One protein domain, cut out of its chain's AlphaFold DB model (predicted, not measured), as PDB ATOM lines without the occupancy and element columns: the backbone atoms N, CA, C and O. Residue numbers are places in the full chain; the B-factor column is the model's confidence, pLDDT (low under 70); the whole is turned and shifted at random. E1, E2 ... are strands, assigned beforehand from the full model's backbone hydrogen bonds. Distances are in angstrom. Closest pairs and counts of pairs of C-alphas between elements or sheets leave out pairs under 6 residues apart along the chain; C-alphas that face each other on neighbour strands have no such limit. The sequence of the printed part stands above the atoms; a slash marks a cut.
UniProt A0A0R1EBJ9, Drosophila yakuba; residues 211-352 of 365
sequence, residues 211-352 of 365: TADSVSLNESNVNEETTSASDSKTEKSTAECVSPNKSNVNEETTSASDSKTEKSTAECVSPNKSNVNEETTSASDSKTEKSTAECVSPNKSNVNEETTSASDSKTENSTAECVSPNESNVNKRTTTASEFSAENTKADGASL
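What this domain is: This is residues 211 to 352 of the 365 residues of a protein of Drosophila yakuba (UniProt A0A0R1EBJ9). The chain is wound in stacked turns, a flattened solenoid whose two long sides are two nearly flat sheets face to face, well formed but with a looser last turn at E13 and E14. One side is the even row of long strands E2, E5, E8, E10 and E12; the other holds the long strands E9 and E11 and the shorter pieces E1, E3, E4, E6, E7, E13 and E14, and tight links turn the chain round the two narrow edges. The printed part has 142 residues with no named helix and fourteen named strands, E1 to E14 in order, of the class all strand. The first sheet has the order E2, E5, E8, E10, E12, the second is branched, and the neighbours in both are parallel. The whole is compact, with a radius of gyration of the C-alphas of 15.3 A, and only just flat, with spans of 43 by 29 by 14 A.

Where its parts are: E1, residues 212 to 215, begins with C-alpha 212 at (-27.971, 76.871, 0.140). E2, residues 220 to 229, is 30.0 A long. E3, residues 233 to 236, runs on into E4, residues 239 to 242, at 3 degrees; E5, residues 247 to 256, is 30.3 A long. E6, residues 259 to 263, runs on into E7, residues 266 to 269, at 3 degrees; E8, residues 274 to 283, is 30.4 A long. E9, residues 286 to 296, begins with C-alpha 286 at (-18.600, 70.286, 25.678) and is 33.7 A long. E10, residues 301 to 310, is 30.3 A long, E11, residues 313 to 323, 33.5 A, and E12, residues 329 to 337, 26.4 A. E13, residues 341 to 345, runs on into E14, residues 348 to 350, at 11 degrees; C-alpha 350 is at (-49.960, 81.531, 15.889).

How they stand to each other: In the branched sheet E1 and E4 are neighbours, with N 214 and O 240 2.9 A apart, and E4 and E7 follow, with N 267 and O 239 at 2.8 A. E3 and E6 are neighbours, with N 235 and O 261 at 3.0 A. E6, with N 260 and O 286 at 2.9 A, and E7, with N 294 and O 266 at 2.8 A, lie on one side of E9; E11 is on the other side, with N 321 and O 293 at 2.8 A. E9 lies on one side of E11, and E13 and E14 lie on the other side; E11 and E13 have N 316 and O 342 at 3.3 A, while E11 and E14 have no backbone N and O within hydrogen-bond range across the pair. In the other sheet N 252 and O 224 of E5 and E2, N 277 and O 249 of E8 and E5, N 306 and O 278 of E10 and E8, and N 333 and O 305 of E12 and E10 are each 2.8 A apart. The two sheets form a sandwich, two sheets face to face, 8.3 A centre to centre, their best planes 3 degrees apart; the closest C-alphas of E8 and E9, Glu 278 and Ala 293, are 6.6 A apart.

The domain as a whole: The C-alphas farthest apart, of Leu 217 and Glu 339, are 48.4 A apart. The printed part has no cut, and its links are tight. The mean pLDDT of the printed part is 72.9; 48 residues are under 70, among them 336 to 352.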
ATOM      1  N   THR A 211     -24.212  77.120   2.926       70.12
ATOM      2  CA  THR A 211     -25.368  77.999   2.700       70.12
ATOM      3  C   THR A 211     -25.985  77.698   1.342       70.12
ATOM      4  O   THR A 211     -25.371  78.003   0.317       70.12
ATOM      5  N   ALA A 212     -27.196  77.146   1.337       72.25
ATOM      6  CA  ALA A 212     -27.971  76.871   0.140       72.25
ATOM      7  C   ALA A 212     -29.164  77.827   0.017       72.25
ATOM      8  O   ALA A 212     -30.181  77.681   0.696       72.25
ATOM      9  N   ASP A 213     -29.082  78.735  -0.960       73.06
ATOM     10  CA  ASP A 213     -30.189  79.619  -1.330       73.06
ATOM     11  C   ASP A 213     -30.915  79.084  -2.573       73.06
ATOM     12  O   ASP A 213     -30.355  78.924  -3.675       73.06
ATOM     13  N   SER A 214     -32.218  78.837  -2.439       67.81
ATOM     14  CA  SER A 214     -33.053  78.387  -3.552       67.81
ATOM     15  C   SER A 214     -34.251  79.303  -3.799       67.81
ATOM     16  O   SER A 214     -35.125  79.492  -2.960       67.81
ATOM     17  N   VAL A 215     -34.312  79.835  -5.022       65.69
ATOM     18  CA  VAL A 215     -35.487  80.513  -5.571       65.69
ATOM     19  C   VAL A 215     -35.957  79.688  -6.763       65.69
ATOM     20  O   VAL A 215     -35.255  79.600  -7.772       65.69
ATOM     21  N   SER A 216     -37.106  79.027  -6.632       65.62
ATOM     22  CA  SER A 216     -37.700  78.187  -7.684       65.62
ATOM     23  C   SER A 216     -39.088  78.704  -8.030       65.62
ATOM     24  O   SER A 216     -39.790  79.186  -7.154       65.62
ATOM     25  N   LEU A 217     -39.512  78.595  -9.293       57.84
ATOM     26  CA  LEU A 217     -40.899  78.876  -9.706       57.84
ATOM     27  C   LEU A 217     -41.834  77.666  -9.488       57.84
ATOM     28  O   LEU A 217     -43.049  77.781  -9.651       57.84
ATOM     29  N   ASN A 218     -41.275  76.512  -9.115       65.00
ATOM     30  CA  ASN A 218     -41.967  75.242  -8.880       65.00
ATOM     31  C   ASN A 218     -41.522  74.629  -7.539       65.00
ATOM     32  O   ASN A 218     -40.782  75.275  -6.797       65.00
ATOM     33  N   GLU A 219     -41.990  73.422  -7.198       73.00
ATOM     34  CA  GLU A 219     -41.595  72.767  -5.942       73.00
ATOM     35  C   GLU A 219     -40.064  72.729  -5.798       73.00
ATOM     36  O   GLU A 219     -39.337  72.495  -6.768       73.00
ATOM     37  N   SER A 220     -39.581  73.052  -4.602       72.81
ATOM     38  CA  SER A 220     -38.158  73.113  -4.274       72.81
ATOM     39  C   SER A 220     -37.886  72.241  -3.065       72.81
ATOM     40  O   SER A 220     -38.535  72.384  -2.026       72.81
ATOM     41  N   ASN A 221     -36.913  71.346  -3.221       78.81
ATOM     42  CA  ASN A 221     -36.371  70.579  -2.117       78.81
ATOM     43  C   ASN A 221     -34.930  71.034  -1.892       78.81
ATOM     44  O   ASN A 221     -34.091  70.919  -2.792       78.81
ATOM     45  N   VAL A 222     -34.670  71.579  -0.709       80.44
ATOM     46  CA  VAL A 222     -33.317  71.891  -0.246       80.44
ATOM     47  C   VAL A 222     -32.963  70.849   0.793       80.44
ATOM     48  O   VAL A 222     -33.714  70.661   1.748       80.44
ATOM     49  N   ASN A 223     -31.863  70.145   0.559       81.88
ATOM     50  CA  ASN A 223     -31.302  69.208   1.511       81.88
ATOM     51  C   ASN A 223     -29.847  69.591   1.771       81.88
ATOM     52  O   ASN A 223     -29.014  69.500   0.864       81.88
ATOM     53  N   GLU A 224     -29.556  70.023   2.990       79.44
ATOM     54  CA  GLU A 224     -28.191  70.242   3.457       79.44
ATOM     55  C   GLU A 224     -27.835  69.164   4.470       79.44
ATOM     56  O   GLU A 224     -28.497  69.026   5.492       79.44
ATOM     57  N   GLU A 225     -26.796  68.387   4.166       81.56
ATOM     58  CA  GLU A 225     -26.239  67.400   5.088       81.56
ATOM     59  C   GLU A 225     -24.798  67.792   5.406       81.56
ATOM     60  O   GLU A 225     -23.926  67.731   4.528       81.56
ATOM     61  N   THR A 226     -24.522  68.149   6.661       77.62
ATOM     62  CA  THR A 226     -23.145  68.382   7.103       77.62
ATOM     63  C   THR A 226     -22.708  67.346   8.130       77.62
ATOM     64  O   THR A 226     -23.372  67.102   9.135       77.62
ATOM     65  N   THR A 227     -21.556  66.715   7.883       75.75
ATOM     66  CA  THR A 227     -20.942  65.750   8.806       75.75
ATOM     67  C   THR A 227     -19.518  66.150   9.160       75.75
ATOM     68  O   THR A 227     -18.717  66.493   8.283       75.75
ATOM     69  N   SER A 228     -19.145  66.043  10.439       68.31
ATOM     70  CA  SER A 228     -17.776  66.367  10.860       68.31
ATOM     71  C   SER A 228     -17.219  65.627  12.066       68.31
ATOM     72  O   SER A 228     -17.948  65.260  12.985       68.31
ATOM     73  N   ALA A 229     -15.891  65.466  12.049       64.38
ATOM     74  CA  ALA A 229     -15.098  64.905  13.138       64.38
ATOM     75  C   ALA A 229     -13.801  65.717  13.339       64.38
ATOM     76  O   ALA A 229     -12.994  65.813  12.410       64.38
ATOM     77  N   SER A 230     -13.606  66.326  14.516       65.44
ATOM     78  CA  SER A 230     -12.411  67.144  14.829       65.44
ATOM     79  C   SER A 230     -12.311  67.519  16.313       65.44
ATOM     80  O   SER A 230     -13.346  67.705  16.937       65.44
ATOM     81  N   ASP A 231     -11.108  67.770  16.841       61.38
ATOM     82  CA  ASP A 231     -10.872  68.155  18.253       61.38
ATOM     83  C   ASP A 231     -11.601  69.450  18.680       61.38
ATOM     84  O   ASP A 231     -11.919  69.657  19.847       61.38
ATOM     85  N   SER A 232     -11.918  70.345  17.735       64.31
ATOM     86  CA  SER A 232     -12.798  71.491  17.988       64.31
ATOM     87  C   SER A 232     -13.417  72.017  16.692       64.31
ATOM     88  O   SER A 232     -12.701  72.241  15.708       64.31
ATOM     89  N   LYS A 233     -14.744  72.223  16.690       67.50
ATOM     90  CA  LYS A 233     -15.489  72.702  15.514       67.50
ATOM     91  C   LYS A 233     -16.446  73.847  15.831       67.50
ATOM     92  O   LYS A 233     -17.178  73.826  16.821       67.50
ATOM     93  N   THR A 234     -16.480  74.820  14.921       67.81
ATOM     94  CA  THR A 234     -17.624  75.726  14.750       67.81
ATOM     95  C   THR A 234     -18.297  75.424  13.420       67.81
ATOM     96  O   THR A 234     -17.655  75.489  12.368       67.81
ATOM     97  N   GLU A 235     -19.576  75.085  13.476       70.06
ATOM     98  CA  GLU A 235     -20.370  74.698  12.317       70.06
ATOM     99  C   GLU A 235     -21.577  75.610  12.168       70.06
ATOM    100  O   GLU A 235     -22.302  75.847  13.138       70.06
ATOM    101  N   LYS A 236     -21.753  76.131  10.952       71.50
ATOM    102  CA  LYS A 236     -22.936  76.885  10.562       71.50
ATOM    103  C   LYS A 236     -23.486  76.332   9.249       71.50
ATOM    104  O   LYS A 236     -22.798  76.411   8.235       71.50
ATOM    105  N   SER A 237     -24.705  75.812   9.261       75.56
ATOM    106  CA  SER A 237     -25.466  75.534   8.038       75.56
ATOM    107  C   SER A 237     -26.700  76.439   8.021       75.56
ATOM    108  O   SER A 237     -27.121  76.982   9.053       75.56
ATOM    109  N   THR A 238     -27.116  76.833   6.822       79.31
ATOM    110  CA  THR A 238     -28.245  77.741   6.628       79.31
ATOM    111  C   THR A 238     -28.908  77.418   5.301       79.31
ATOM    112  O   THR A 238     -28.316  77.689   4.260       79.31
ATOM    113  N   ALA A 239     -30.128  76.891   5.351       79.50
ATOM    114  CA  ALA A 239     -30.894  76.532   4.168       79.50
ATOM    115  C   ALA A 239     -32.074  77.496   3.982       79.50
ATOM    116  O   ALA A 239     -33.003  77.510   4.790       79.50
ATOM    117  N   GLU A 240     -32.071  78.270   2.894       81.81
ATOM    118  CA  GLU A 240     -33.137  79.223   2.573       81.81
ATOM    119  C   GLU A 240     -33.898  78.803   1.310       81.81
ATOM    120  O   GLU A 240     -33.340  78.509   0.240       81.81
ATOM    121  N   CYS A 241     -35.228  78.793   1.408       77.19
ATOM    122  CA  CYS A 241     -36.079  78.400   0.299       77.19
ATOM    123  C   CYS A 241     -37.252  79.348   0.068       77.19
ATOM    124  O   CYS A 241     -38.111  79.536   0.929       77.19
ATOM    125  N   VAL A 242     -37.340  79.870  -1.156       77.69
ATOM    126  CA  VAL A 242     -38.466  80.675  -1.632       77.69
ATOM    127  C   VAL A 242     -39.064  80.020  -2.875       77.69
ATOM    128  O   VAL A 242     -38.433  79.951  -3.934       77.69
ATOM    129  N   SER A 243     -40.310  79.550  -2.770       73.81
ATOM    130  CA  SER A 243     -41.049  78.972  -3.902       73.81
ATOM    131  C   SER A 243     -42.499  79.448  -3.926       73.81
ATOM    132  O   SER A 243     -43.135  79.466  -2.878       73.81
ATOM    133  N   PRO A 244     -43.085  79.788  -5.093       67.31
ATOM    134  CA  PRO A 244     -44.511  80.063  -5.228       67.31
ATOM    135  C   PRO A 244     -45.367  78.781  -5.116       67.31
ATOM    136  O   PRO A 244     -46.595  78.850  -5.098       67.31
ATOM    137  N   ASN A 245     -44.742  77.604  -5.039       73.19
ATOM    138  CA  ASN A 245     -45.368  76.296  -4.848       73.19
ATOM    139  C   ASN A 245     -44.774  75.601  -3.608       73.19
ATOM    140  O   ASN A 245     -44.065  76.246  -2.841       73.19
ATOM    141  N   LYS A 246     -45.125  74.333  -3.331       78.62
ATOM    142  CA  LYS A 246     -44.696  73.666  -2.086       78.62
ATOM    143  C   LYS A 246     -43.172  73.683  -1.936       78.62
ATOM    144  O   LYS A 246     -42.466  73.510  -2.923       78.62
ATOM    145  N   SER A 247     -42.687  73.836  -0.713       80.62
ATOM    146  CA  SER A 247     -41.257  73.759  -0.412       80.62
ATOM    147  C   SER A 247     -41.009  72.769   0.720       80.62
ATOM    148  O   SER A 247     -41.817  72.663   1.648       80.62
ATOM    149  N   ASN A 248     -39.916  72.024   0.593       82.62
ATOM    150  CA  ASN A 248     -39.423  71.111   1.607       82.62
ATOM    151  C   ASN A 248     -37.959  71.458   1.891       82.62
ATOM    152  O   ASN A 248     -37.111  71.319   1.010       82.62
ATOM    153  N   VAL A 249     -37.672  71.927   3.099       84.69
ATOM    154  CA  VAL A 249     -36.306  72.203   3.554       84.69
ATOM    155  C   VAL A 249     -35.948  71.152   4.587       84.69
ATOM    156  O   VAL A 249     -36.693  70.962   5.545       84.69
ATOM    157  N   ASN A 250     -34.852  70.440   4.353       85.56
ATOM    158  CA  ASN A 250     -34.287  69.489   5.293       85.56
ATOM    159  C   ASN A 250     -32.834  69.878   5.573       85.56
ATOM    160  O   ASN A 250     -32.024  69.939   4.649       85.56
ATOM    161  N   GLU A 251     -32.524  70.147   6.831       84.50
ATOM    162  CA  GLU A 251     -31.166  70.406   7.299       84.50
ATOM    163  C   GLU A 251     -30.801  69.311   8.298       84.50
ATOM    164  O   GLU A 251     -31.464  69.158   9.321       84.50
ATOM    165  N   GLU A 252     -29.784  68.518   7.970       84.56
ATOM    166  CA  GLU A 252     -29.253  67.471   8.836       84.56
ATOM    167  C   GLU A 252     -27.796  67.786   9.172       84.56
ATOM    168  O   GLU A 252     -26.921  67.810   8.298       84.56
ATOM    169  N   THR A 253     -27.512  67.982  10.455       79.62
ATOM    170  CA  THR A 253     -26.154  68.260  10.920       79.62
ATOM    171  C   THR A 253     -25.729  67.214  11.940       79.62
ATOM    172  O   THR A 253     -26.362  67.027  12.976       79.62
ATOM    173  N   THR A 254     -24.638  66.504  11.641       79.38
ATOM    174  CA  THR A 254     -24.070  65.462  12.505       79.38
ATOM    175  C   THR A 254     -22.613  65.758  12.854       79.38
ATOM    176  O   THR A 254     -21.779  66.038  11.988       79.38
ATOM    177  N   SER A 255     -22.249  65.628  14.132       71.00
ATOM    178  CA  SER A 255     -20.859  65.848  14.563       71.00
ATOM    179  C   SER A 255     -20.369  65.023  15.741       71.00
ATOM    180  O   SER A 255     -21.118  64.783  16.688       71.00
ATOM    181  N   ALA A 256     -19.062  64.763  15.740       70.50
ATOM    182  CA  ALA A 256     -18.313  64.252  16.883       70.50
ATOM    183  C   ALA A 256     -17.052  65.108  17.144       70.50
ATOM    184  O   ALA A 256     -16.239  65.283  16.235       70.50
ATOM    185  N   SER A 257     -16.880  65.669  18.349       69.12
ATOM    186  CA  SER A 257     -15.734  66.559  18.662       69.12
ATOM    187  C   SER A 257     -15.544  66.828  20.158       69.12
ATOM    188  O   SER A 257     -16.545  66.980  20.840       69.12
ATOM    189  N   ASP A 258     -14.320  67.042  20.656       67.00
ATOM    190  CA  ASP A 258     -14.068  67.338  22.087       67.00
ATOM    191  C   ASP A 258     -14.688  68.680  22.545       67.00
ATOM    192  O   ASP A 258     -14.994  68.888  23.720       67.00
ATOM    193  N   SER A 259     -14.928  69.631  21.634       65.06
ATOM    194  CA  SER A 259     -15.692  70.857  21.918       65.06
ATOM    195  C   SER A 259     -16.383  71.415  20.674       65.06
ATOM    196  O   SER A 259     -15.722  71.669  19.660       65.06
ATOM    197  N   LYS A 260     -17.700  71.669  20.760       66.75
ATOM    198  CA  LYS A 260     -18.508  72.140  19.622       66.75
ATOM    199  C   LYS A 260     -19.347  73.384  19.907       66.75
ATOM    200  O   LYS A 260     -20.034  73.478  20.924       66.75
ATOM    201  N   THR A 261     -19.361  74.298  18.933       69.38
ATOM    202  CA  THR A 261     -20.450  75.268  18.739       69.38
ATOM    203  C   THR A 261     -21.140  74.994  17.407       69.38
ATOM    204  O   THR A 261     -20.500  75.020  16.356       69.38
ATOM    205  N   GLU A 262     -22.440  74.735  17.452       73.06
ATOM    206  CA  GLU A 262     -23.256  74.423  16.281       73.06
ATOM    207  C   GLU A 262     -24.400  75.413  16.144       73.06
ATOM    208  O   GLU A 262     -25.099  75.694  17.122       73.06
ATOM    209  N   LYS A 263     -24.566  75.945  14.934       75.38
ATOM    210  CA  LYS A 263     -25.717  76.757  14.572       75.38
ATOM    211  C   LYS A 263     -26.326  76.247  13.266       75.38
ATOM    212  O   LYS A 263     -25.718  76.439  12.217       75.38
ATOM    213  N   SER A 264     -27.533  75.710  13.338       78.94
ATOM    214  CA  SER A 264     -28.336  75.355  12.168       78.94
ATOM    215  C   SER A 264     -29.507  76.330  12.023       78.94
ATOM    216  O   SER A 264     -29.908  76.991  12.994       78.94
ATOM    217  N   THR A 265     -29.909  76.618  10.785       82.75
ATOM    218  CA  THR A 265     -30.986  77.576  10.505       82.75
ATOM    219  C   THR A 265     -31.667  77.247   9.180       82.75
ATOM    220  O   THR A 265     -31.098  77.484   8.117       82.75
ATOM    221  N   ALA A 266     -32.918  76.805   9.240       81.81
ATOM    222  CA  ALA A 266     -33.703  76.472   8.059       81.81
ATOM    223  C   ALA A 266     -34.875  77.446   7.894       81.81
ATOM    224  O   ALA A 266     -35.770  77.500   8.737       81.81
ATOM    225  N   GLU A 267     -34.908  78.194   6.789       84.88
ATOM    226  CA  GLU A 267     -35.961  79.172   6.500       84.88
ATOM    227  C   GLU A 267     -36.715  78.817   5.216       84.88
ATOM    228  O   GLU A 267     -36.141  78.576   4.150       84.88
ATOM    229  N   CYS A 268     -38.045  78.819   5.294       81.75
ATOM    230  CA  CYS A 268     -38.893  78.557   4.142       81.75
ATOM    231  C   CYS A 268     -40.035  79.563   4.002       81.75
ATOM    232  O   CYS A 268     -40.860  79.742   4.900       81.75
ATOM    233  N   VAL A 269     -40.158  80.133   2.803       80.88
ATOM    234  CA  VAL A 269     -41.267  80.997   2.404       80.88
ATOM    235  C   VAL A 269     -41.979  80.390   1.196       80.88
ATOM    236  O   VAL A 269     -41.434  80.314   0.092       80.88
ATOM    237  N   SER A 270     -43.239  79.991   1.387       76.94
ATOM    238  CA  SER A 270     -44.089  79.486   0.304       76.94
ATOM    239  C   SER A 270     -45.534  79.960   0.451       76.94
ATOM    240  O   SER A 270     -46.112  79.809   1.522       76.94
ATOM    241  N   PRO A 271     -46.203  80.456  -0.610       73.31
ATOM    242  CA  PRO A 271     -47.632  80.744  -0.574       73.31
ATOM    243  C   PRO A 271     -48.485  79.454  -0.538       73.31
ATOM    244  O   PRO A 271     -49.709  79.508  -0.438       73.31
ATOM    245  N   ASN A 272     -47.863  78.277  -0.615       76.31
ATOM    246  CA  ASN A 272     -48.479  76.957  -0.519       76.31
ATOM    247  C   ASN A 272     -47.838  76.156   0.628       76.31
ATOM    248  O   ASN A 272     -47.031  76.695   1.378       76.31
ATOM    249  N   LYS A 273     -48.238  74.891   0.827       79.62
ATOM    250  CA  LYS A 273     -47.739  74.075   1.951       79.62
ATOM    251  C   LYS A 273     -46.210  74.071   2.009       79.62
ATOM    252  O   LYS A 273     -45.577  73.803   0.990       79.62
ATOM    253  N   SER A 274     -45.659  74.292   3.194       80.94
ATOM    254  CA  SER A 274     -44.226  74.192   3.446       80.94
ATOM    255  C   SER A 274     -43.955  73.209   4.578       80.94
ATOM    256  O   SER A 274     -44.737  73.107   5.525       80.94
ATOM    257  N   ASN A 275     -42.868  72.467   4.426       82.62
ATOM    258  CA  ASN A 275     -42.331  71.579   5.432       82.62
ATOM    259  C   ASN A 275     -40.873  71.975   5.676       82.62
ATOM    260  O   ASN A 275     -40.082  72.014   4.733       82.62
ATOM    261  N   VAL A 276     -40.531  72.250   6.927       85.12
ATOM    262  CA  VAL A 276     -39.154  72.492   7.363       85.12
ATOM    263  C   VAL A 276     -38.808  71.429   8.393       85.12
ATOM    264  O   VAL A 276     -39.552  71.244   9.356       85.12
ATOM    265  N   ASN A 277     -37.725  70.701   8.158       86.31
ATOM    266  CA  ASN A 277     -37.180  69.728   9.088       86.31
ATOM    267  C   ASN A 277     -35.724  70.081   9.382       86.31
ATOM    268  O   ASN A 277     -34.922  70.191   8.460       86.31
ATOM    269  N   GLU A 278     -35.406  70.256  10.655       85.62
ATOM    270  CA  GLU A 278     -34.047  70.481  11.135       85.62
ATOM    271  C   GLU A 278     -33.710  69.351  12.105       85.62
ATOM    272  O   GLU A 278     -34.367  69.196  13.136       85.62
ATOM    273  N   GLU A 279     -32.732  68.528  11.744       84.94
ATOM    274  CA  GLU A 279     -32.220  67.446  12.572       84.94
ATOM    275  C   GLU A 279     -30.766  67.731  12.930       84.94
ATOM    276  O   GLU A 279     -29.907  67.923  12.069       84.94
ATOM    277  N   THR A 280     -30.468  67.765  14.222       79.81
ATOM    278  CA  THR A 280     -29.118  68.034  14.707       79.81
ATOM    279  C   THR A 280     -28.698  66.951  15.693       79.81
ATOM    280  O   THR A 280     -29.320  66.764  16.739       79.81
ATOM    281  N   THR A 281     -27.641  66.208  15.358       80.62
ATOM    282  CA  THR A 281     -27.122  65.094  16.158       80.62
ATOM    283  C   THR A 281     -25.664  65.315  16.534       80.62
ATOM    284  O   THR A 281     -24.817  65.697  15.726       80.62
ATOM    285  N   SER A 282     -25.323  65.048  17.793       72.81
ATOM    286  CA  SER A 282     -23.988  65.384  18.299       72.81
ATOM    287  C   SER A 282     -23.496  64.570  19.486       72.81
ATOM    288  O   SER A 282     -24.251  64.229  20.396       72.81
ATOM    289  N   ALA A 283     -22.184  64.341  19.498       72.75
ATOM    290  CA  ALA A 283     -21.450  63.756  20.612       72.75
ATOM    291  C   ALA A 283     -20.183  64.587  20.898       72.75
ATOM    292  O   ALA A 283     -19.372  64.790  19.992       72.75
ATOM    293  N   SER A 284     -20.019  65.106  22.121       70.06
ATOM    294  CA  SER A 284     -18.885  65.991  22.462       70.06
ATOM    295  C   SER A 284     -18.679  66.207  23.961       70.06
ATOM    296  O   SER A 284     -19.672  66.325  24.664       70.06
ATOM    297  N   ASP A 285     -17.450  66.413  24.449       68.12
ATOM    298  CA  ASP A 285     -17.200  66.688  25.882       68.12
ATOM    299  C   ASP A 285     -17.776  68.049  26.332       68.12
ATOM    300  O   ASP A 285     -18.231  68.208  27.466       68.12
ATOM    301  N   SER A 286     -17.857  69.041  25.434       64.06
ATOM    302  CA  SER A 286     -18.600  70.286  25.678       64.06
ATOM    303  C   SER A 286     -19.366  70.773  24.443       64.06
ATOM    304  O   SER A 286     -18.819  70.800  23.334       64.06
ATOM    305  N   LYS A 287     -20.638  71.168  24.623       66.38
ATOM    306  CA  LYS A 287     -21.503  71.604  23.514       66.38
ATOM    307  C   LYS A 287     -22.294  72.882  23.787       66.38
ATOM    308  O   LYS A 287     -22.985  73.009  24.798       66.38
ATOM    309  N   THR A 288     -22.271  73.789  22.810       68.69
ATOM    310  CA  THR A 288     -23.317  74.801  22.601       68.69
ATOM    311  C   THR A 288     -24.007  74.550  21.267       68.69
ATOM    312  O   THR A 288     -23.355  74.526  20.225       68.69
ATOM    313  N   GLU A 289     -25.319  74.370  21.296       71.94
ATOM    314  CA  GLU A 289     -26.134  74.100  20.115       71.94
ATOM    315  C   GLU A 289     -27.262  75.108  19.998       71.94
ATOM    316  O   GLU A 289     -27.964  75.390  20.975       71.94
ATOM    317  N   LYS A 290     -27.418  75.655  18.796       74.69
ATOM    318  CA  LYS A 290     -28.547  76.497  18.447       74.69
ATOM    319  C   LYS A 290     -29.160  76.028  17.133       74.69
ATOM    320  O   LYS A 290     -28.534  76.194  16.091       74.69
ATOM    321  N   SER A 291     -30.398  75.569  17.202       77.56
ATOM    322  CA  SER A 291     -31.205  75.205  16.040       77.56
ATOM    323  C   SER A 291     -32.351  76.210  15.889       77.56
ATOM    324  O   SER A 291     -32.800  76.829  16.868       77.56
ATOM    325  N   THR A 292     -32.718  76.545  14.654       82.31
ATOM    326  CA  THR A 292     -33.765  77.536  14.368       82.31
ATOM    327  C   THR A 292     -34.441  77.227  13.038       82.31
ATOM    328  O   THR A 292     -33.845  77.394  11.980       82.31
ATOM    329  N   ALA A 293     -35.723  76.881  13.089       80.94
ATOM    330  CA  ALA A 293     -36.498  76.537  11.908       80.94
ATOM    331  C   ALA A 293     -37.665  77.514  11.733       80.94
ATOM    332  O   ALA A 293     -38.564  77.578  12.570       80.94
ATOM    333  N   GLU A 294     -37.696  78.262  10.637       84.38
ATOM    334  CA  GLU A 294     -38.740  79.248  10.373       84.38
ATOM    335  C   GLU A 294     -39.509  78.913   9.099       84.38
ATOM    336  O   GLU A 294     -38.950  78.658   8.030       84.38
ATOM    337  N   CYS A 295     -40.836  78.935   9.200       81.12
ATOM    338  CA  CYS A 295     -41.699  78.744   8.049       81.12
ATOM    339  C   CYS A 295     -42.790  79.806   7.960       81.12
ATOM    340  O   CYS A 295     -43.563  80.019   8.897       81.12
ATOM    341  N   VAL A 296     -42.928  80.397   6.775       81.31
ATOM    342  CA  VAL A 296     -44.009  81.320   6.440       81.31
ATOM    343  C   VAL A 296     -44.830  80.743   5.292       81.31
ATOM    344  O   VAL A 296     -44.362  80.647   4.153       81.31
ATOM    345  N   SER A 297     -46.088  80.391   5.581       74.88
ATOM    346  CA  SER A 297     -47.039  79.943   4.564       74.88
ATOM    347  C   SER A 297     -48.478  80.338   4.882       74.88
ATOM    348  O   SER A 297     -48.963  80.058   5.970       74.88
ATOM    349  N   PRO A 298     -49.249  80.898   3.931       72.38
ATOM    350  CA  PRO A 298     -50.675  81.142   4.112       72.38
ATOM    351  C   PRO A 298     -51.504  79.835   4.135       72.38
ATOM    352  O   PRO A 298     -52.711  79.865   4.366       72.38
ATOM    353  N   ASN A 299     -50.886  78.676   3.886       74.44
ATOM    354  CA  ASN A 299     -51.495  77.346   3.907       74.44
ATOM    355  C   ASN A 299     -50.827  76.461   4.978       74.44
ATOM    356  O   ASN A 299     -49.882  76.896   5.629       74.44
ATOM    357  N   LYS A 300     -51.322  75.228   5.188       77.44
ATOM    358  CA  LYS A 300     -50.778  74.302   6.206       77.44
ATOM    359  C   LYS A 300     -49.252  74.213   6.127       77.44
ATOM    360  O   LYS A 300     -48.730  73.901   5.054       77.44
ATOM    361  N   SER A 301     -48.583  74.424   7.252       78.06
ATOM    362  CA  SER A 301     -47.135  74.288   7.381       78.06
ATOM    363  C   SER A 301     -46.784  73.322   8.506       78.06
ATOM    364  O   SER A 301     -47.495  73.250   9.512       78.06
ATOM    365  N   ASN A 302     -45.708  72.566   8.301       80.38
ATOM    366  CA  ASN A 302     -45.113  71.731   9.327       80.38
ATOM    367  C   ASN A 302     -43.671  72.170   9.555       80.38
ATOM    368  O   ASN A 302     -42.892  72.235   8.605       80.38
ATOM    369  N   VAL A 303     -43.319  72.422  10.806       83.56
ATOM    370  CA  VAL A 303     -41.939  72.649  11.221       83.56
ATOM    371  C   VAL A 303     -41.595  71.598  12.259       83.56
ATOM    372  O   VAL A 303     -42.296  71.476  13.265       83.56
ATOM    373  N   ASN A 304     -40.565  70.808  11.991       84.31
ATOM    374  CA  ASN A 304     -40.044  69.817  12.916       84.31
ATOM    375  C   ASN A 304     -38.583  70.141  13.217       84.31
ATOM    376  O   ASN A 304     -37.784  70.307  12.303       84.31
ATOM    377  N   GLU A 305     -38.263  70.233  14.496       82.94
ATOM    378  CA  GLU A 305     -36.909  70.457  14.989       82.94
ATOM    379  C   GLU A 305     -36.577  69.303  15.938       82.94
ATOM    380  O   GLU A 305     -37.208  69.161  16.991       82.94
ATOM    381  N   GLU A 306     -35.649  68.436  15.538       83.00
ATOM    382  CA  GLU A 306     -35.154  67.329  16.352       83.00
ATOM    383  C   GLU A 306     -33.682  67.545  16.681       83.00
ATOM    384  O   GLU A 306     -32.825  67.641  15.810       83.00
ATOM    385  N   THR A 307     -33.384  67.606  17.970       78.31
ATOM    386  CA  THR A 307     -32.043  67.862  18.467       78.31
ATOM    387  C   THR A 307     -31.655  66.750  19.436       78.31
ATOM    388  O   THR A 307     -32.346  66.488  20.424       78.31
ATOM    389  N   THR A 308     -30.564  66.046  19.140       79.31
ATOM    390  CA  THR A 308     -30.058  64.928  19.942       79.31
ATOM    391  C   THR A 308     -28.600  65.158  20.322       79.31
ATOM    392  O   THR A 308     -27.725  65.324  19.466       79.31
ATOM    393  N   SER A 309     -28.307  65.099  21.626       72.06
ATOM    394  CA  SER A 309     -26.929  65.209  22.111       72.06
ATOM    395  C   SER A 309     -26.564  64.303  23.266       72.06
ATOM    396  O   SER A 309     -27.335  64.111  24.208       72.06
ATOM    397  N   ALA A 310     -25.305  63.874  23.235       72.81
ATOM    398  CA  ALA A 310     -24.590  63.279  24.353       72.81
ATOM    399  C   ALA A 310     -23.330  64.112  24.662       72.81
ATOM    400  O   ALA A 310     -22.472  64.264  23.790       72.81
ATOM    401  N   SER A 311     -23.230  64.687  25.868       69.12
ATOM    402  CA  SER A 311     -22.093  65.551  26.247       69.12
ATOM    403  C   SER A 311     -21.924  65.755  27.752       69.12
ATOM    404  O   SER A 311     -22.927  65.836  28.455       69.12
ATOM    405  N   ASP A 312     -20.703  65.974  28.250       65.62
ATOM    406  CA  ASP A 312     -20.449  66.212  29.687       65.62
ATOM    407  C   ASP A 312     -20.935  67.598  30.168       65.62
ATOM    408  O   ASP A 312     -21.264  67.775  31.342       65.62
ATOM    409  N   SER A 313     -21.071  68.576  29.263       61.66
ATOM    410  CA  SER A 313     -21.650  69.898  29.553       61.66
ATOM    411  C   SER A 313     -22.397  70.464  28.341       61.66
ATOM    412  O   SER A 313     -21.803  70.573  27.260       61.66
ATOM    413  N   LYS A 314     -23.686  70.823  28.500       63.53
ATOM    414  CA  LYS A 314     -24.539  71.284  27.384       63.53
ATOM    415  C   LYS A 314     -25.300  72.584  27.654       63.53
ATOM    416  O   LYS A 314     -25.975  72.739  28.673       63.53
ATOM    417  N   THR A 315     -25.280  73.479  26.665       66.50
ATOM    418  CA  THR A 315     -26.315  74.506  26.456       66.50
ATOM    419  C   THR A 315     -26.994  74.267  25.112       66.50
ATOM    420  O   THR A 315     -26.322  74.208  24.082       66.50
ATOM    421  N   GLU A 316     -28.317  74.146  25.122       68.19
ATOM    422  CA  GLU A 316     -29.116  73.884  23.928       68.19
ATOM    423  C   GLU A 316     -30.255  74.885  23.807       68.19
ATOM    424  O   GLU A 316     -30.968  75.166  24.776       68.19
ATOM    425  N   ASN A 317     -30.421  75.428  22.606       70.12
ATOM    426  CA  ASN A 317     -31.490  76.358  22.307       70.12
ATOM    427  C   ASN A 317     -32.132  76.004  20.967       70.12
ATOM    428  O   ASN A 317     -31.487  76.135  19.928       70.12
ATOM    429  N   SER A 318     -33.409  75.631  21.012       73.44
ATOM    430  CA  SER A 318     -34.148  75.145  19.844       73.44
ATOM    431  C   SER A 318     -35.377  76.020  19.579       73.44
ATOM    432  O   SER A 318     -36.281  76.161  20.423       73.44
ATOM    433  N   THR A 319     -35.403  76.673  18.413       80.12
ATOM    434  CA  THR A 319     -36.415  77.671  18.020       80.12
ATOM    435  C   THR A 319     -37.048  77.386  16.649       80.12
ATOM    436  O   THR A 319     -36.718  78.016  15.665       80.12
ATOM    437  N   ALA A 320     -38.027  76.493  16.581       77.69
ATOM    438  CA  ALA A 320     -39.040  76.479  15.528       77.69
ATOM    439  C   ALA A 320     -40.144  77.547  15.679       77.69
ATOM    440  O   ALA A 320     -40.795  77.632  16.731       77.69
ATOM    441  N   GLU A 321     -40.408  78.269  14.590       80.75
ATOM    442  CA  GLU A 321     -41.523  79.198  14.405       80.75
ATOM    443  C   GLU A 321     -42.266  78.906  13.095       80.75
ATOM    444  O   GLU A 321     -41.684  78.601  12.052       80.75
ATOM    445  N   CYS A 322     -43.594  79.005  13.139       77.56
ATOM    446  CA  CYS A 322     -44.434  78.813  11.965       77.56
ATOM    447  C   CYS A 322     -45.545  79.857  11.918       77.56
ATOM    448  O   CYS A 322     -46.355  79.978  12.843       77.56
ATOM    449  N   VAL A 323     -45.625  80.568  10.797       77.44
ATOM    450  CA  VAL A 323     -46.666  81.556  10.528       77.44
ATOM    451  C   VAL A 323     -47.595  81.008   9.453       77.44
ATOM    452  O   VAL A 323     -47.255  81.008   8.268       77.44
ATOM    453  N   SER A 324     -48.789  80.566   9.871       69.38
ATOM    454  CA  SER A 324     -49.869  80.170   8.967       69.38
ATOM    455  C   SER A 324     -51.254  80.538   9.509       69.38
ATOM    456  O   SER A 324     -51.545  80.288  10.676       69.38
ATOM    457  N   PRO A 325     -52.154  81.101   8.680       67.94
ATOM    458  CA  PRO A 325     -53.552  81.314   9.043       67.94
ATOM    459  C   PRO A 325     -54.364  80.004   9.059       67.94
ATOM    460  O   PRO A 325     -55.529  80.018   9.445       67.94
ATOM    461  N   ASN A 326     -53.781  78.886   8.618       68.88
ATOM    462  CA  ASN A 326     -54.367  77.548   8.654       68.88
ATOM    463  C   ASN A 326     -53.584  76.663   9.640       68.88
ATOM    464  O   ASN A 326     -52.456  76.996   9.977       68.88
ATOM    465  N   GLU A 327     -54.157  75.529  10.072       72.00
ATOM    466  CA  GLU A 327     -53.505  74.589  11.009       72.00
ATOM    467  C   GLU A 327     -52.016  74.374  10.682       72.00
ATOM    468  O   GLU A 327     -51.683  73.826   9.621       72.00
ATOM    469  N   SER A 328     -51.150  74.792  11.605       71.56
ATOM    470  CA  SER A 328     -49.722  74.505  11.600       71.56
ATOM    471  C   SER A 328     -49.404  73.386  12.585       71.56
ATOM    472  O   SER A 328     -50.054  73.243  13.623       71.56
ATOM    473  N   ASN A 329     -48.406  72.576  12.248       79.00
ATOM    474  CA  ASN A 329     -47.815  71.631  13.181       79.00
ATOM    475  C   ASN A 329     -46.382  72.075  13.456       79.00
ATOM    476  O   ASN A 329     -45.553  72.072  12.552       79.00
ATOM    477  N   VAL A 330     -46.115  72.494  14.688       80.38
ATOM    478  CA  VAL A 330     -44.759  72.774  15.152       80.38
ATOM    479  C   VAL A 330     -44.415  71.694  16.155       80.38
ATOM    480  O   VAL A 330     -45.025  71.619  17.222       80.38
ATOM    481  N   ASN A 331     -43.460  70.849  15.793       81.50
ATOM    482  CA  ASN A 331     -42.937  69.820  16.665       81.50
ATOM    483  C   ASN A 331     -41.491  70.144  17.021       81.50
ATOM    484  O   ASN A 331     -40.688  70.497  16.160       81.50
ATOM    485  N   LYS A 332     -41.182  70.018  18.308       80.75
ATOM    486  CA  LYS A 332     -39.834  70.168  18.835       80.75
ATOM    487  C   LYS A 332     -39.524  68.988  19.708       80.75
ATOM    488  O   LYS A 332     -40.269  68.702  20.651       80.75
ATOM    489  N   ARG A 333     -38.412  68.338  19.418       78.88
ATOM    490  CA  ARG A 333     -37.922  67.237  20.216       78.88
ATOM    491  C   ARG A 333     -36.460  67.457  20.529       78.88
ATOM    492  O   ARG A 333     -35.617  67.378  19.653       78.88
ATOM    493  N   THR A 334     -36.183  67.626  21.808       76.12
ATOM    494  CA  THR A 334     -34.830  67.685  22.335       76.12
ATOM    495  C   THR A 334     -34.581  66.433  23.168       76.12
ATOM    496  O   THR A 334     -35.368  66.093  24.051       76.12
ATOM    497  N   THR A 335     -33.507  65.709  22.864       77.19
ATOM    498  CA  THR A 335     -33.060  64.546  23.634       77.19
ATOM    499  C   THR A 335     -31.628  64.782  24.095       77.19
ATOM    500  O   THR A 335     -30.710  64.870  23.281       77.19
ATOM    501  N   THR A 336     -31.423  64.857  25.411       69.25
ATOM    502  CA  THR A 336     -30.105  65.102  26.007       69.25
ATOM    503  C   THR A 336     -29.687  63.982  26.952       69.25
ATOM    504  O   THR A 336     -30.475  63.487  27.759       69.25
ATOM    505  N   ALA A 337     -28.414  63.601  26.872       67.69
ATOM    506  CA  ALA A 337     -27.721  62.808  27.878       67.69
ATOM    507  C   ALA A 337     -26.495  63.608  28.351       67.69
ATOM    508  O   ALA A 337     -25.521  63.734  27.612       67.69
ATOM    509  N   SER A 338     -26.572  64.218  29.542       64.12
ATOM    510  CA  SER A 338     -25.501  65.062  30.104       64.12
ATOM    511  C   SER A 338     -25.534  65.131  31.636       64.12
ATOM    512  O   SER A 338     -26.614  65.055  32.226       64.12
ATOM    513  N   GLU A 339     -24.372  65.324  32.279       56.62
ATOM    514  CA  GLU A 339     -24.259  65.620  33.719       56.62
ATOM    515  C   GLU A 339     -24.715  67.055  34.076       56.62
ATOM    516  O   GLU A 339     -25.107  67.296  35.221       56.62
ATOM    517  N   PHE A 340     -24.751  67.990  33.109       56.16
ATOM    518  CA  PHE A 340     -25.236  69.368  33.283       56.16
ATOM    519  C   PHE A 340     -25.972  69.880  32.028       56.16
ATOM    520  O   PHE A 340     -25.361  70.073  30.977       56.16
ATOM    521  N   SER A 341     -27.281  70.152  32.147       53.59
ATOM    522  CA  SER A 341     -28.133  70.652  31.052       53.59
ATOM    523  C   SER A 341     -28.840  71.964  31.417       53.59
ATOM    524  O   SER A 341     -29.453  72.077  32.482       53.59
ATOM    525  N   ALA A 342     -28.776  72.943  30.508       58.25
ATOM    526  CA  ALA A 342     -29.709  74.061  30.422       58.25
ATOM    527  C   ALA A 342     -30.458  73.964  29.083       58.25
ATOM    528  O   ALA A 342     -29.874  74.196  28.024       58.25
ATOM    529  N   GLU A 343     -31.741  73.606  29.147       60.19
ATOM    530  CA  GLU A 343     -32.619  73.446  27.987       60.19
ATOM    531  C   GLU A 343     -33.568  74.648  27.884       60.19
ATOM    532  O   GLU A 343     -34.268  74.982  28.845       60.19
ATOM    533  N   ASN A 344     -33.589  75.313  26.727       57.62
ATOM    534  CA  ASN A 344     -34.538  76.381  26.427       57.62
ATOM    535  C   ASN A 344     -35.288  76.060  25.128       57.62
ATOM    536  O   ASN A 344     -34.776  76.275  24.031       57.62
ATOM    537  N   THR A 345     -36.512  75.548  25.259       58.81
ATOM    538  CA  THR A 345     -37.402  75.237  24.134       58.81
ATOM    539  C   THR A 345     -38.565  76.232  24.109       58.81
ATOM    540  O   THR A 345     -39.335  76.349  25.061       58.81
ATOM    541  N   LYS A 346     -38.707  76.993  23.015       58.69
ATOM    542  CA  LYS A 346     -39.819  77.949  22.839       58.69
ATOM    543  C   LYS A 346     -40.452  77.786  21.467       58.69
ATOM    544  O   LYS A 346     -39.864  78.231  20.493       58.69
ATOM    545  N   ALA A 347     -41.594  77.113  21.355       57.53
ATOM    546  CA  ALA A 347     -42.342  76.995  20.099       57.53
ATOM    547  C   ALA A 347     -43.462  78.045  20.052       57.53
ATOM    548  O   ALA A 347     -44.419  77.941  20.818       57.53
ATOM    549  N   ASP A 348     -43.359  79.020  19.148       57.47
ATOM    550  CA  ASP A 348     -44.423  79.995  18.905       57.47
ATOM    551  C   ASP A 348     -45.162  79.616  17.608       57.47
ATOM    552  O   ASP A 348     -44.637  79.734  16.502       57.47
ATOM    553  N   GLY A 349     -46.399  79.128  17.747       52.78
ATOM    554  CA  GLY A 349     -47.309  78.867  16.630       52.78
ATOM    555  C   GLY A 349     -48.567  79.719  16.768       52.78
ATOM    556  O   GLY A 349     -49.391  79.474  17.649       52.78
ATOM    557  N   ALA A 350     -48.740  80.726  15.913       44.38
ATOM    558  CA  ALA A 350     -49.960  81.531  15.889       44.38
ATOM    559  C   ALA A 350     -51.012  80.866  14.985       44.38
ATOM    560  O   ALA A 350     -51.063  81.138  13.790       44.38
ATOM    561  N   SER A 351     -51.860  79.999  15.549       42.41
ATOM    562  CA  SER A 351     -53.052  79.485  14.857       42.41
ATOM    563  C   SER A 351     -54.228  80.449  15.041       42.41
ATOM    564  O   SER A 351     -54.657  80.709  16.166       42.41
ATOM    565  N   LEU A 352     -54.770  80.977  13.940       38.72
ATOM    566  CA  LEU A 352     -56.033  81.720  13.923       38.72
ATOM    567  C   LEU A 352     -57.143  80.884  13.267       38.72
ATOM    568  O   LEU A 352     -57.651  81.244  12.207       38.72
TER     569      LEU A 352